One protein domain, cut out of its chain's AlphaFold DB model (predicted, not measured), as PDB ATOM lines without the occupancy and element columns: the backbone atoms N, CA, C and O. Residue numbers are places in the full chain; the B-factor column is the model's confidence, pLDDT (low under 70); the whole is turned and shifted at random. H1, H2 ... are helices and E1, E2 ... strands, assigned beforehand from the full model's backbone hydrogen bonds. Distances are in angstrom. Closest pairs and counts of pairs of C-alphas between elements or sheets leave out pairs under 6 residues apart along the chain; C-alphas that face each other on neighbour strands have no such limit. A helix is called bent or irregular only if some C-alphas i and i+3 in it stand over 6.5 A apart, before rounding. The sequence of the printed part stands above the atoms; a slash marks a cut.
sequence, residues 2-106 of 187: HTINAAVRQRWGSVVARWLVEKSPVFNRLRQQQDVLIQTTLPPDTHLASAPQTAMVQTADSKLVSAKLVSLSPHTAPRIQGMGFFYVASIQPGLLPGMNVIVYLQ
ATOM      1  N   HIS A   2     148.378 154.201  78.624       63.53
ATOM      2  CA  HIS A   2     147.224 154.050  77.718       63.53
ATOM      3  C   HIS A   2     146.947 152.599  77.270       63.53
ATOM      4  O   HIS A   2     145.808 152.142  77.335       63.53
ATOM      5  N   THR A   3     147.988 151.840  76.922       70.06
ATOM      6  CA  THR A   3     147.861 150.450  76.443       70.06
ATOM      7  C   THR A   3     147.353 149.482  77.520       70.06
ATOM      8  O   THR A   3     146.565 148.588  77.229       70.06
ATOM      9  N   ILE A   4     147.735 149.696  78.786       74.88
ATOM     10  CA  ILE A   4     147.284 148.869  79.921       74.88
ATOM     11  C   ILE A   4     145.788 149.081  80.169       74.88
ATOM     12  O   ILE A   4     145.055 148.122  80.378       74.88
ATOM     13  N   ASN A   5     145.312 150.326  80.092       79.38
ATOM     14  CA  ASN A   5     143.895 150.638  80.281       79.38
ATOM     15  C   ASN A   5     143.029 149.998  79.183       79.38
ATOM     16  O   ASN A   5     141.997 149.406  79.483       79.38
ATOM     17  N   ALA A   6     143.482 150.036  77.925       81.69
ATOM     18  CA  ALA A   6     142.789 149.379  76.816       81.69
ATOM     19  C   ALA A   6     142.693 147.853  77.011       81.69
ATOM     20  O   ALA A   6     141.600 147.293  76.924       81.69
ATOM     21  N   ALA A   7     143.800 147.196  77.374       84.25
ATOM     22  CA  ALA A   7     143.818 145.753  77.629       84.25
ATOM     23  C   ALA A   7     142.928 145.355  78.823       84.25
ATOM     24  O   ALA A   7     142.192 144.368  78.765       84.25
ATOM     25  N   VAL A   8     142.946 146.146  79.901       85.75
ATOM     26  CA  VAL A   8     142.094 145.911  81.076       85.75
ATOM     27  C   VAL A   8     140.619 146.102  80.725       85.75
ATOM     28  O   VAL A   8     139.801 145.291  81.149       85.75
ATOM     29  N   ARG A   9     140.266 147.106  79.914       87.31
ATOM     30  CA  ARG A   9     138.886 147.300  79.436       87.31
ATOM     31  C   ARG A   9     138.400 146.137  78.592       87.31
ATOM     32  O   ARG A   9     137.270 145.702  78.781       87.31
ATOM     33  N   GLN A  10     139.242 145.630  77.697       85.94
ATOM     34  CA  GLN A  10     138.883 144.509  76.835       85.94
ATOM     35  C   GLN A  10     138.623 143.233  77.645       85.94
ATOM     36  O   GLN A  10     137.685 142.499  77.353       85.94
ATOM     37  N   ARG A  11     139.424 142.982  78.688       86.88
ATOM     38  CA  ARG A  11     139.302 141.768  79.505       86.88
ATOM     39  C   ARG A  11     138.273 141.878  80.631       86.88
ATOM     40  O   ARG A  11     137.564 140.923  80.901       86.88
ATOM     41  N   TRP A  12     138.178 143.019  81.301       88.12
ATOM     42  CA  TRP A  12     137.405 143.159  82.546       88.12
ATOM     43  C   TRP A  12     136.261 144.170  82.454       88.12
ATOM     44  O   TRP A  12     135.483 144.318  83.394       88.12
ATOM     45  N   GLY A  13     136.136 144.863  81.326       91.25
ATOM     46  CA  GLY A  13     135.089 145.842  81.088       91.25
ATOM     47  C   GLY A  13     135.435 147.222  81.638       91.25
ATOM     48  O   GLY A  13     136.467 147.457  82.273       91.25
ATOM     49  N   SER A  14     134.549 148.176  81.369       91.56
ATOM     50  CA  SER A  14     134.754 149.587  81.707       91.56
ATOM     51  C   SER A  14     134.731 149.860  83.212       91.56
ATOM     52  O   SER A  14     135.476 150.724  83.669       91.56
ATOM     53  N   VAL A  15     133.921 149.123  83.981       93.50
ATOM     54  CA  VAL A  15     133.770 149.315  85.434       93.50
ATOM     55  C   VAL A  15     135.060 148.948  86.168       93.50
ATOM     56  O   VAL A  15     135.618 149.780  86.881       93.50
ATOM     57  N   VAL A  16     135.592 147.747  85.927       91.62
ATOM     58  CA  VAL A  16     136.845 147.296  86.554       91.62
ATOM     59  C   VAL A  16     138.036 148.133  86.072       91.62
ATOM     60  O   VAL A  16     138.898 148.502  86.869       91.62
ATOM     61  N   ALA A  17     138.075 148.509  84.789       91.81
ATOM     62  CA  ALA A  17     139.118 149.397  84.279       91.81
ATOM     63  C   ALA A  17     139.091 150.786  84.930       91.81
ATOM     64  O   ALA A  17     140.143 151.350  85.227       91.81
ATOM     65  N   ARG A  18     137.896 151.335  85.183       92.38
ATOM     66  CA  ARG A  18     137.736 152.602  85.900       92.38
ATOM     67  C   ARG A  18     138.274 152.496  87.324       92.38
ATOM     68  O   ARG A  18     139.043 153.356  87.735       92.38
ATOM     69  N   TRP A  19     137.959 151.412  88.034       93.88
ATOM     70  CA  TRP A  19     138.476 151.177  89.382       93.88
ATOM     71  C   TRP A  19     140.006 151.167  89.462       93.88
ATOM     72  O   TRP A  19     140.563 151.675  90.434       93.88
ATOM     73  N   LEU A  20     140.680 150.628  88.441       90.19
ATOM     74  CA  LEU A  20     142.140 150.644  88.343       90.19
ATOM     75  C   LEU A  20     142.688 152.071  88.177       90.19
ATOM     76  O   LEU A  20     143.660 152.433  88.837       90.19
ATOM     77  N   VAL A  21     142.074 152.874  87.303       90.81
ATOM     78  CA  VAL A  21     142.498 154.262  87.034       90.81
ATOM     79  C   VAL A  21     142.263 155.154  88.251       90.81
ATOM     80  O   VAL A  21     143.137 155.930  88.626       90.81
ATOM     81  N   GLU A  22     141.105 155.010  88.892       92.69
ATOM     82  CA  GLU A  22     140.688 155.809  90.050       92.69
ATOM     83  C   GLU A  22     141.265 155.296  91.377       92.69
ATOM     84  O   GLU A  22     141.091 155.941  92.407       92.69
ATOM     85  N   LYS A  23     141.940 154.136  91.376       90.62
ATOM     86  CA  LYS A  23     142.407 153.434  92.586       90.62
ATOM     87  C   LYS A  23     141.286 153.275  93.620       90.62
ATOM     88  O   LYS A  23     141.467 153.569  94.804       90.62
ATOM     89  N   SER A  24     140.121 152.827  93.152       93.31
ATOM     90  CA  SER A  24     138.908 152.780  93.967       93.31
ATOM     91  C   SER A  24     139.097 151.922  95.232       93.31
ATOM     92  O   SER A  24     139.897 150.978  95.235       93.31
ATOM     93  N   PRO A  25     138.336 152.178  96.314       94.44
ATOM     94  CA  PRO A  25     138.387 151.346  97.515       94.44
ATOM     95  C   PRO A  25     138.139 149.861  97.220       94.44
ATOM     96  O   PRO A  25     138.831 149.006  97.763       94.44
ATOM     97  N   VAL A  26     137.218 149.552  96.300       93.25
ATOM     98  CA  VAL A  26     136.926 148.175  95.870       93.25
ATOM     99  C   VAL A  26     138.145 147.537  95.200       93.25
ATOM    100  O   VAL A  26     138.494 146.403  95.516       93.25
ATOM    101  N   PHE A  27     138.857 148.269  94.337       94.06
ATOM    102  CA  PHE A  27     140.097 147.769  93.736       94.06
ATOM    103  C   PHE A  27     141.174 147.485  94.781       94.06
ATOM    104  O   PHE A  27     141.850 146.461  94.707       94.06
ATOM    105  N   ASN A  28     141.318 148.361  95.778       94.75
ATOM    106  CA  ASN A  28     142.274 148.148  96.862       94.75
ATOM    107  C   ASN A  28     141.938 146.894  97.673       94.75
ATOM    108  O   ASN A  28     142.848 146.132  97.989       94.75
ATOM    109  N   ARG A  29     140.653 146.640  97.940       95.50
ATOM    110  CA  ARG A  29     140.189 145.428  98.628       95.50
ATOM    111  C   ARG A  29     140.438 144.160  97.812       95.50
ATOM    112  O   ARG A  29     140.930 143.186  98.372       95.50
ATOM    113  N   LEU A  30     140.195 144.189  96.499       94.00
ATOM    114  CA  LEU A  30     140.543 143.085  95.591       94.00
ATOM    115  C   LEU A  30     142.060 142.828  95.578       94.00
ATOM    116  O   LEU A  30     142.509 141.693  95.710       94.00
ATOM    117  N   ARG A  31     142.868 143.891  95.479       93.25
ATOM    118  CA  ARG A  31     144.339 143.816  95.489       93.25
ATOM    119  C   ARG A  31     144.887 143.265  96.808       93.25
ATOM    120  O   ARG A  31     145.890 142.562  96.801       93.25
ATOM    121  N   GLN A  32     144.252 143.604  97.927       94.56
ATOM    122  CA  GLN A  32     144.602 143.136  99.271       94.56
ATOM    123  C   GLN A  32     143.961 141.783  99.622       94.56
ATOM    124  O   GLN A  32     144.052 141.369 100.772       94.56
ATOM    125  N   GLN A  33     143.306 141.112  98.663       92.00
ATOM    126  CA  GLN A  33     142.627 139.826  98.860       92.00
ATOM    127  C   GLN A  33     141.551 139.849  99.962       92.00
ATOM    128  O   GLN A  33     141.250 138.829 100.570       92.00
ATOM    129  N   GLN A  34     140.953 141.013 100.219       95.25
ATOM    130  CA  GLN A  34     139.826 141.155 101.147       95.25
ATOM    131  C   GLN A  34     138.492 140.839 100.469       95.25
ATOM    132  O   GLN A  34     137.563 140.353 101.111       95.25
ATOM    133  N   ASP A  35     138.411 141.110  99.169       96.69
ATOM    134  CA  ASP A  35     137.288 140.748  98.317       96.69
ATOM    135  C   ASP A  35     137.784 139.893  97.145       96.69
ATOM    136  O   ASP A  35     138.961 139.928  96.774       96.69
ATOM    137  N   VAL A  36     136.864 139.155  96.534       95.81
ATOM    138  CA  VAL A  36     137.092 138.347  95.338       95.81
ATOM    139  C   VAL A  36     136.161 138.791  94.215       95.81
ATOM    140  O   VAL A  36     134.998 139.132  94.447       95.81
ATOM    141  N   LEU A  37     136.679 138.782  92.986       95.19
ATOM    142  CA  LEU A  37     135.889 139.000  91.778       95.19
ATOM    143  C   LEU A  37     135.416 137.648  91.244       95.19
ATOM    144  O   LEU A  37     136.220 136.741  91.034       95.19
ATOM    145  N   ILE A  38     134.117 137.529  91.008       94.56
ATOM    146  CA  ILE A  38     133.455 136.298  90.591       94.56
ATOM    147  C   ILE A  38     132.903 136.522  89.191       94.56
ATOM    148  O   ILE A  38     132.083 137.415  88.982       94.56
ATOM    149  N   GLN A  39     133.355 135.712  88.235       92.75
ATOM    150  CA  GLN A  39     132.773 135.666  86.901       92.75
ATOM    151  C   GLN A  39     131.675 134.608  86.877       92.75
ATOM    152  O   GLN A  39     131.938 133.433  87.121       92.75
ATOM    153  N   THR A  40     130.452 135.019  86.563       91.12
ATOM    154  CA  THR A  40     129.331 134.110  86.329       91.12
ATOM    155  C   THR A  40     129.045 134.034  84.840       91.12
ATOM    156  O   THR A  40     129.289 134.987  84.100       91.12
ATOM    157  N   THR A  41     128.566 132.888  84.367       90.44
ATOM    158  CA  THR A  41     128.148 132.701  82.974       90.44
ATOM    159  C   THR A  41     126.865 131.897  82.970       90.44
ATOM    160  O   THR A  41     126.796 130.842  83.596       90.44
ATOM    161  N   LEU A  42     125.843 132.433  82.313       88.94
ATOM    162  CA  LEU A  42     124.566 131.758  82.152       88.94
ATOM    163  C   LEU A  42     124.668 130.675  81.074       88.94
ATOM    164  O   LEU A  42     125.432 130.842  80.120       88.94
ATOM    165  N   PRO A  43     123.886 129.594  81.178       87.19
ATOM    166  CA  PRO A  43     123.638 128.704  80.052       87.19
ATOM    167  C   PRO A  43     123.069 129.472  78.837       87.19
ATOM    168  O   PRO A  43     122.363 130.464  79.035       87.19
ATOM    169  N   PRO A  44     123.359 129.056  77.588       81.25
ATOM    170  CA  PRO A  44     122.958 129.794  76.380       81.25
ATOM    171  C   PRO A  44     121.443 129.978  76.204       81.25
ATOM    172  O   PRO A  44     121.014 130.945  75.584       81.25
ATOM    173  N   ASP A  45     120.644 129.065  76.750       83.12
ATOM    174  CA  ASP A  45     119.177 129.058  76.733       83.12
ATOM    175  C   ASP A  45     118.551 129.881  77.875       83.12
ATOM    176  O   ASP A  45     117.338 130.084  77.922       83.12
ATOM    177  N   THR A  46     119.374 130.388  78.797       83.19
ATOM    178  CA  THR A  46     118.924 131.191  79.932       83.19
ATOM    179  C   THR A  46     119.072 132.678  79.632       83.19
ATOM    180  O   THR A  46     120.174 133.232  79.610       83.19
ATOM    181  N   HIS A  47     117.939 133.363  79.488       76.56
ATOM    182  CA  HIS A  47     117.893 134.809  79.296       76.56
ATOM    183  C   HIS A  47     117.413 135.523  80.560       76.56
ATOM    184  O   HIS A  47     116.343 135.232  81.090       76.56
ATOM    185  N   LEU A  48     118.187 136.510  81.016       78.75
ATOM    186  CA  LEU A  48     117.780 137.428  82.079       78.75
ATOM    187  C   LEU A  48     117.536 138.813  81.489       78.75
ATOM    188  O   LEU A  48     118.418 139.362  80.831       78.75
ATOM    189  N   ALA A  49     116.370 139.400  81.771       76.00
ATOM    190  CA  ALA A  49     116.067 140.775  81.372       76.00
ATOM    191  C   ALA A  49     117.047 141.784  82.002       76.00
ATOM    192  O   ALA A  49     117.413 142.780  81.387       76.00
ATOM    193  N   SER A  50     117.491 141.515  83.234       82.19
ATOM    194  CA  SER A  50     118.573 142.246  83.894       82.19
ATOM    195  C   SER A  50     119.288 141.351  84.906       82.19
ATOM    196  O   SER A  50     118.697 140.420  85.455       82.19
ATOM    197  N   ALA A  51     120.569 141.628  85.153       85.44
ATOM    198  CA  ALA A  51     121.334 140.921  86.171       85.44
ATOM    199  C   ALA A  51     120.852 141.331  87.573       85.44
ATOM    200  O   ALA A  51     120.796 142.533  87.863       85.44
ATOM    201  N   PRO A  52     120.549 140.381  88.475       91.12
ATOM    202  CA  PRO A  52     120.203 140.715  89.850       91.12
ATOM    203  C   PRO A  52     121.337 141.493  90.526       91.12
ATOM    204  O   PRO A  52     122.499 141.094  90.454       91.12
ATOM    205  N   GLN A  53     121.003 142.582  91.226       92.38
ATOM    206  CA  GLN A  53     121.987 143.407  91.953       92.38
ATOM    207  C   GLN A  53     122.728 142.629  93.050       92.38
ATOM    208  O   GLN A  53     123.834 142.995  93.450       92.38
ATOM    209  N   THR A  54     122.114 141.550  93.531       93.81
ATOM    210  CA  THR A  54     122.664 140.667  94.550       93.81
ATOM    211  C   THR A  54     122.574 139.229  94.066       93.81
ATOM    212  O   THR A  54     121.540 138.811  93.550       93.81
ATOM    213  N   ALA A  55     123.654 138.487  94.265       95.25
ATOM    214  CA  ALA A  55     123.732 137.050  94.065       95.25
ATOM    215  C   ALA A  55     124.136 136.374  95.378       95.25
ATOM    216  O   ALA A  55     124.764 137.006  96.231       95.25
ATOM    217  N   MET A  56     123.799 135.095  95.535       96.69
ATOM    218  CA  MET A  56     124.296 134.278  96.643       96.69
ATOM    219  C   MET A  56     125.313 133.281  96.105       96.69
ATOM    220  O   MET A  56     125.020 132.528  95.182       96.69
ATOM    221  N   VAL A  57     126.511 133.280  96.671       96.56
ATOM    222  CA  VAL A  57     127.614 132.406  96.273       96.56
ATOM    223  C   VAL A  57     127.747 131.315  97.317       96.56
ATOM    224  O   VAL A  57     127.871 131.616  98.502       96.56
ATOM    225  N   GLN A  58     127.723 130.062  96.879       96.31
ATOM    226  CA  GLN A  58     127.983 128.928  97.750       96.31
ATOM    227  C   GLN A  58     129.484 128.698  97.858       96.31
ATOM    228  O   GLN A  58     130.172 128.494  96.856       96.31
ATOM    229  N   THR A  59     129.980 128.740  99.083       93.94
ATOM    230  CA  THR A  59     131.359 128.396  99.434       93.94
ATOM    231  C   THR A  59     131.545 126.876  99.478       93.94
ATOM    232  O   THR A  59     130.575 126.112  99.508       93.94
ATOM    233  N   ALA A  60     132.794 126.406  99.525       91.12
ATOM    234  CA  ALA A  60     133.089 124.974  99.646       91.12
ATOM    235  C   ALA A  60     132.519 124.331 100.927       91.12
ATOM    236  O   ALA A  60     132.212 123.143 100.923       91.12
ATOM    237  N   ASP A  61     132.325 125.103 102.002       90.62
ATOM    238  CA  ASP A  61     131.665 124.658 103.238       90.62
ATOM    239  C   ASP A  61     130.131 124.834 103.205       90.62
ATOM    240  O   ASP A  61     129.472 124.780 104.240       90.62
ATOM    241  N   SER A  62     129.549 125.023 102.014       91.50
ATOM    242  CA  SER A  62     128.107 125.184 101.766       91.50
ATOM    243  C   SER A  62     127.446 126.393 102.434       91.50
ATOM    244  O   SER A  62     126.218 126.479 102.485       91.50
ATOM    245  N   LYS A  63     128.229 127.371 102.898       92.62
ATOM    246  CA  LYS A  63     127.690 128.661 103.337       92.62
ATOM    247  C   LYS A  63     127.311 129.511 102.131       92.62
ATOM    248  O   LYS A  63     127.948 129.459 101.082       92.62
ATOM    249  N   LEU A  64     126.273 130.324 102.296       94.94
ATOM    250  CA  LEU A  64     125.851 131.291 101.289       94.94
ATOM    251  C   LEU A  64     126.392 132.676 101.636       94.94
ATOM    252  O   LEU A  64     126.097 133.226 102.697       94.94
ATOM    253  N   VAL A  65     127.155 133.255 100.714       95.50
ATOM    254  CA  VAL A  65     127.769 134.578 100.847       95.50
ATOM    255  C   VAL A  65     127.130 135.527  99.848       95.50
ATOM    256  O   VAL A  65     126.967 135.197  98.675       95.50
ATOM    257  N   SER A  66     126.763 136.722 100.304       96.62
ATOM    258  CA  SER A  66     126.203 137.743  99.422       96.62
ATOM    259  C   SER A  66     127.288 138.340  98.525       96.62
ATOM    260  O   SER A  66     128.340 138.766  99.004       96.62
ATOM    261  N   ALA A  67     127.003 138.411  97.228       97.19
ATOM    262  CA  ALA A  67     127.834 139.063  96.233       97.19
ATOM    263  C   ALA A  67     127.057 140.189  95.546       97.19
ATOM    264  O   ALA A  67     125.862 140.062  95.268       97.19
ATOM    265  N   LYS A  68     127.733 141.299  95.255       96.69
ATOM    266  CA  LYS A  68     127.146 142.483  94.616       96.69
ATOM    267  C   LYS A  68     127.523 142.544  93.148       96.69
ATOM    268  O   LYS A  68     128.677 142.296  92.803       96.69
ATOM    269  N   LEU A  69     126.556 142.875  92.297       95.81
ATOM    270  CA  LEU A  69     126.785 143.033  90.864       95.81
ATOM    271  C   LEU A  69     127.798 144.154  90.609       95.81
ATOM    272  O   LEU A  69     127.697 145.241  91.174       95.81
ATOM    273  N   VAL A  70     128.751 143.884  89.725       95.25
ATOM    274  CA  VAL A  70     129.737 144.853  89.237       95.25
ATOM    275  C   VAL A  70     129.351 145.322  87.843       95.25
ATOM    276  O   VAL A  70     129.169 146.516  87.612       95.25
ATOM    277  N   SER A  71     129.238 144.385  86.903       93.00
ATOM    278  CA  SER A  71     128.931 144.678  85.505       93.00
ATOM    279  C   SER A  71     128.573 143.412  84.732       93.00
ATOM    280  O   SER A  71     128.762 142.295  85.209       93.00
ATOM    281  N   LEU A  72     128.133 143.590  83.488       90.81
ATOM    282  CA  LEU A  72     128.240 142.551  82.464       90.81
ATOM    283  C   LEU A  72     129.714 142.185  82.233       90.81
ATOM    284  O   LEU A  72     130.604 143.033  82.368       90.81
ATOM    285  N   SER A  73     129.968 140.928  81.884       89.19
ATOM    286  CA  SER A  73     131.279 140.469  81.439       89.19
ATOM    287  C   SER A  73     131.466 140.842  79.961       89.19
ATOM    288  O   SER A  73     130.569 140.575  79.161       89.19
ATOM    289  N   PRO A  74     132.592 141.469  79.569       85.38
ATOM    290  CA  PRO A  74     132.833 141.893  78.187       85.38
ATOM    291  C   PRO A  74     133.176 140.722  77.257       85.38
ATOM    292  O   PRO A  74     133.243 140.909  76.046       85.38
ATOM    293  N   HIS A  75     133.426 139.532  77.809       78.56
ATOM    294  CA  HIS A  75     133.735 138.329  77.053       78.56
ATOM    295  C   HIS A  75     132.951 137.137  77.601       78.56
ATOM    296  O   HIS A  75     132.681 137.032  78.799       78.56
ATOM    297  N   THR A  76     132.619 136.203  76.719       74.00
ATOM    298  CA  THR A  76     132.040 134.918  77.107       74.00
ATOM    299  C   THR A  76     133.122 134.006  77.688       74.00
ATOM    300  O   THR A  76     134.322 134.181  77.441       74.00
ATOM    301  N   ALA A  77     132.723 133.044  78.521       70.06
ATOM    302  CA  ALA A  77     133.637 131.995  78.952       70.06
ATOM    303  C   ALA A  77     133.861 131.022  77.774       70.06
ATOM    304  O   ALA A  77     132.886 130.624  77.142       70.06
ATOM    305  N   PRO A  78     135.092 130.554  77.492       67.62
ATOM    306  CA  PRO A  78     135.358 129.694  76.328       67.62
ATOM    307  C   PRO A  78     134.542 128.394  76.306       67.62
ATOM    308  O   PRO A  78     134.292 127.834  75.246       67.62
ATOM    309  N   ARG A  79     134.141 127.909  77.490       72.62
ATOM    310  CA  ARG A  79     133.376 126.668  77.664       72.62
ATOM    311  C   ARG A  79     131.860 126.856  77.577       72.62
ATOM    312  O   ARG A  79     131.162 125.883  77.331       72.62
ATOM    313  N   ILE A  80     131.355 128.067  77.818       74.56
ATOM    314  CA  ILE A  80     129.918 128.350  77.902       74.56
ATOM    315  C   ILE A  80     129.650 129.626  77.107       74.56
ATOM    316  O   ILE A  80     130.001 130.727  77.536       74.56
ATOM    317  N   GLN A  81     129.027 129.474  75.939       76.00
ATOM    318  CA  GLN A  81     128.678 130.570  75.029       76.00
ATOM    319  C   GLN A  81     127.422 131.326  75.499       76.00
ATOM    320  O   GLN A  81     126.467 131.486  74.747       76.00
ATOM    321  N   GLY A  82     127.397 131.766  76.757       82.25
ATOM    322  CA  GLY A  82     126.273 132.502  77.337       82.25
ATOM    323  C   GLY A  82     126.678 133.846  77.933       82.25
ATOM    324  O   GLY A  82     127.863 134.169  78.055       82.25
ATOM    325  N   MET A  83     125.678 134.653  78.293       85.12
ATOM    326  CA  MET A  83     125.906 135.967  78.896       85.12
ATOM    327  C   MET A  83     126.594 135.824  80.253       85.12
ATOM    328  O   MET A  83     126.182 135.019  81.091       85.12
ATOM    329  N   GLY A  84     127.639 136.619  80.473       89.56
ATOM    330  CA  GLY A  84     128.386 136.621  81.721       89.56
ATOM    331  C   GLY A  84     128.220 137.905  82.518       89.56
ATOM    332  O   GLY A  84     127.975 138.974  81.959       89.56
ATOM    333  N   PHE A  85     128.430 137.811  83.826       92.31
ATOM    334  CA  PHE A  85     128.452 138.955  84.732       92.31
ATOM    335  C   PHE A  85     129.658 138.869  85.660       92.31
ATOM    336  O   PHE A  85     130.199 137.793  85.915       92.31
ATOM    337  N   PHE A  86     130.058 140.016  86.189       94.50
ATOM    338  CA  PHE A  86     130.995 140.104  87.291       94.50
ATOM    339  C   PHE A  86     130.257 140.485  88.567       94.50
ATOM    340  O   PHE A  86     129.475 141.435  88.587       94.50
ATOM    341  N   TYR A  87     130.559 139.760  89.635       96.44
ATOM    342  CA  TYR A  87     130.118 140.036  90.994       96.44
ATOM    343  C   TYR A  87     131.330 140.193  91.912       96.44
ATOM    344  O   TYR A  87     132.395 139.641  91.643       96.44
ATOM    345  N   VAL A  88     131.173 140.931  93.007       97.06
ATOM    346  CA  VAL A  88     132.182 141.049  94.064       97.06
ATOM    347  C   VAL A  88     131.612 140.553  95.386       97.06
ATOM    348  O   VAL A  88     130.487 140.898  95.749       97.06
ATOM    349  N   ALA A  89     132.384 139.746  96.102       97.25
ATOM    350  CA  ALA A  89     132.050 139.255  97.435       97.25
ATOM    351  C   ALA A  89     133.266 139.393  98.347       97.25
ATOM    352  O   ALA A  89     134.401 139.355  97.872       97.25
ATOM    353  N   SER A  90     133.046 139.522  99.651       96.00
ATOM    354  CA  SER A  90     134.148 139.442 100.607       96.00
ATOM    355  C   SER A  90     134.681 138.020 100.684       96.00
ATOM    356  O   SER A  90     133.917 137.057 100.601       96.00
ATOM    357  N   ILE A  91     135.998 137.896 100.833       93.75
ATOM    358  CA  ILE A  91     136.642 136.595 100.958       93.75
ATOM    359  C   ILE A  91     136.105 135.882 102.203       93.75
ATOM    360  O   ILE A  91     135.843 136.511 103.234       93.75
ATOM    361  N   GLN A  92     135.904 134.575 102.101       92.31
ATOM    362  CA  GLN A  92     135.461 133.715 103.197       92.31
ATOM    363  C   GLN A  92     136.259 132.409 103.139       92.31
ATOM    364  O   GLN A  92     136.749 132.044 102.063       92.31
ATOM    365  N   PRO A  93     136.385 131.671 104.254       89.12
ATOM    366  CA  PRO A  93     136.836 130.286 104.195       89.12
ATOM    367  C   PRO A  93     136.012 129.517 103.150       89.12
ATOM    368  O   PRO A  93     134.787 129.585 103.150       89.12
ATOM    369  N   GLY A  94     136.678 128.848 102.208       89.75
ATOM    370  CA  GLY A  94     135.996 128.146 101.113       89.75
ATOM    371  C   GLY A  94     135.514 129.029  99.951       89.75
ATOM    372  O   GLY A  94     134.785 128.527  99.098       89.75
ATOM    373  N   LEU A  95     135.916 130.305  99.891       94.00
ATOM    374  CA  LEU A  95     135.720 131.201  98.748       94.00
ATOM    375  C   LEU A  95     137.026 131.933  98.425       94.00
ATOM    376  O   LEU A  95     137.254 133.052  98.881       94.00
ATOM    377  N   LEU A  96     137.892 131.287  97.645       92.06
ATOM    378  CA  LEU A  96     139.203 131.806  97.249       92.06
ATOM    379  C   LEU A  96     139.289 132.018  95.727       92.06
ATOM    380  O   LEU A  96     138.605 131.323  94.967       92.06
ATOM    381  N   PRO A  97     140.144 132.945  95.250       91.94
ATOM    382  CA  PRO A  97     140.395 133.110  93.821       91.94
ATOM    383  C   PRO A  97     140.825 131.801  93.145       91.94
ATOM    384  O   PRO A  97     141.639 131.053  93.678       91.94
ATOM    385  N   GLY A  98     140.293 131.546  91.947       90.56
ATOM    386  CA  GLY A  98     140.589 130.344  91.154       90.56
ATOM    387  C   GLY A  98     139.631 129.170  91.378       90.56
ATOM    388  O   GLY A  98     139.645 128.229  90.587       90.56
ATOM    389  N   MET A  99     138.770 129.224  92.397       91.81
ATOM    390  CA  MET A  99     137.743 128.206  92.625       91.81
ATOM    391  C   MET A  99     136.582 128.334  91.632       91.81
ATOM    392  O   MET A  99     136.161 129.438  91.284       91.81
ATOM    393  N   ASN A 100     136.010 127.192  91.241       90.56
ATOM    394  CA  ASN A 100     134.669 127.158  90.660       90.56
ATOM    395  C   ASN A 100     133.652 127.225  91.802       90.56
ATOM    396  O   ASN A 100     133.788 126.505  92.790       90.56
ATOM    397  N   VAL A 101     132.644 128.079  91.662       92.19
ATOM    398  CA  VAL A 101     131.618 128.300  92.687       92.19
ATOM    399  C   VAL A 101     130.231 128.164  92.083       92.19
ATOM    400  O   VAL A 101     130.026 128.456  90.904       92.19
ATOM    401  N   ILE A 102     129.274 127.748  92.907       93.69
ATOM    402  CA  ILE A 102     127.858 127.776  92.542       93.69
ATOM    403  C   ILE A 102     127.320 129.151  92.919       93.69
ATOM    404  O   ILE A 102     127.509 129.616  94.046       93.69
ATOM    405  N   VAL A 103     126.659 129.811  91.969       93.94
ATOM    406  CA  VAL A 103     126.053 131.124  92.184       93.94
ATOM    407  C   VAL A 103     124.557 131.039  91.942       93.94
ATOM    408  O   VAL A 103     124.110 130.712  90.847       93.94
ATOM    409  N   TYR A 104     123.789 131.383  92.967       94.12
ATOM    410  CA  TYR A 104     122.344 131.510  92.903       94.12
ATOM    411  C   TYR A 104     121.986 132.952  92.552       94.12
ATOM    412  O   TYR A 104     122.216 133.888  93.328       94.12
ATOM    413  N   LEU A 105     121.420 133.127  91.361       91.50
ATOM    414  CA  LEU A 105     120.881 134.394  90.889       91.50
ATOM    415  C   LEU A 105     119.380 134.405  91.169       91.50
ATOM    416  O   LEU A 105     118.636 133.601  90.620       91.50
ATOM    417  N   GLN A 106     118.933 135.308  92.039       85.56
ATOM    418  CA  GLN A 106     117.510 135.450  92.333       85.56
ATOM    419  C   GLN A 106     116.824 136.189  91.187       85.56
ATOM    420  O   GLN A 106     117.057 137.381  90.980       85.56
TER     421      GLN A 106
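Overview. This is residues 2 to 106 of the 187 residues of an uncharacterized protein of Syntrophobacterales bacterium CG23_combo_of_CG06-09_8_20_14_all_48_27 (UniProt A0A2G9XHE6). One five-stranded sheet, curled like part of a barrel and folded back on itself, makes the body: E1 and E4 face E2 and E5, with E3 as the hinge. At one side of it sit two helices, the short H2 packing on E1 and the bent H1, whose second arm H1b only grazes the sheet while its first arm H1a reaches away from it. The printed part has 105 residues, with H1 H2 E1 E2 E3 E4 E5 along the chain, and its class is mixed, helices and strands. The sheet runs E1 E4 E3 E2 E5, antiparallel throughout. The whole is compact, with a radius of gyration of the C-alphas of 13.8 A and spans of 40 by 32 by 23 A.

Arrangement. In the strongly twisted sheet, E1, residues 35 to 41, is an edge strand beside E4, residues 84 to 90; N 38 and O 87 are 2.8 A apart, within hydrogen-bond range. E4 and E3, residues 64 to 72, form a hairpin, with N 70 and O 86 at 2.8 A. E3 bends by 53 degrees at residue 69; its residues 68 to 72 pair with E4 and 64 to 68 with E2, residues 54 to 58. E2 and E3 form a hairpin, with N 57 and O 65 at 2.8 A. E5, residues 102 to 105, is the other edge strand, beside E2, with N 58 and O 102 at 2.9 A. E2 E3 E4 are a meander, each strand the antiparallel neighbour of the one before; E1 E2 E3 E4 and E2 E3 E4 E5 are each a Greek key, a meander of three with the first strand the antiparallel neighbour of the fourth. Across the fold, the closest C-alphas of E1 and E5, Thr 40 and Val 103, are 7.3 A apart. H2, residues 25 to 31, is on the sheet and over E1, and stands up from the sheet at 45 degrees; the C-alphas of Arg 29 and Asp 35, their closest, are 5.5 A apart. H1, residues 2 to 22, was assigned as one helix by its hydrogen bonds but is bent: C-alphas 11 and 14 are 9.3 A apart. Its arms H1a, residues 2 to 11, and H1b, residues 14 to 22, touch, closest at the C-alphas of Arg 9 and Ala 17, 5.3 A, and run opposite ways at 36 degrees, a tilt only just steep. H1b only grazes the sheet, with its residues 14 to 16. H1b touches H2 about perpendicular, at 85 degrees, closest at the C-alphas of Trp 19 and Phe 27, 5.8 A. H1a is not on the sheet and is apart from H2. In H1a, H1b and H2 every O i to N i+4 pair is within hydrogen-bond range.

Along the chain. E3 is 22.1 A long, E4 19.9 A and E1 19.6 A; H1a is 14.7 A. C-alpha 2 of H1a is at (147.224, 154.050, 77.718), C-alpha 35 of E1 at (137.288, 140.748, 98.317), and C-alpha 105 of E5 at (120.881, 134.394, 90.889).

Size, cuts and confidence. The two C-alphas farthest apart, of His 2 and Ser 62, are 42.2 A apart. The printed part has no cut. The links E1 to E2, E3 to E4 and E4 to E5 are long. Mean pLDDT of the printed part is 89.3; residues 2 and 78 are under 70.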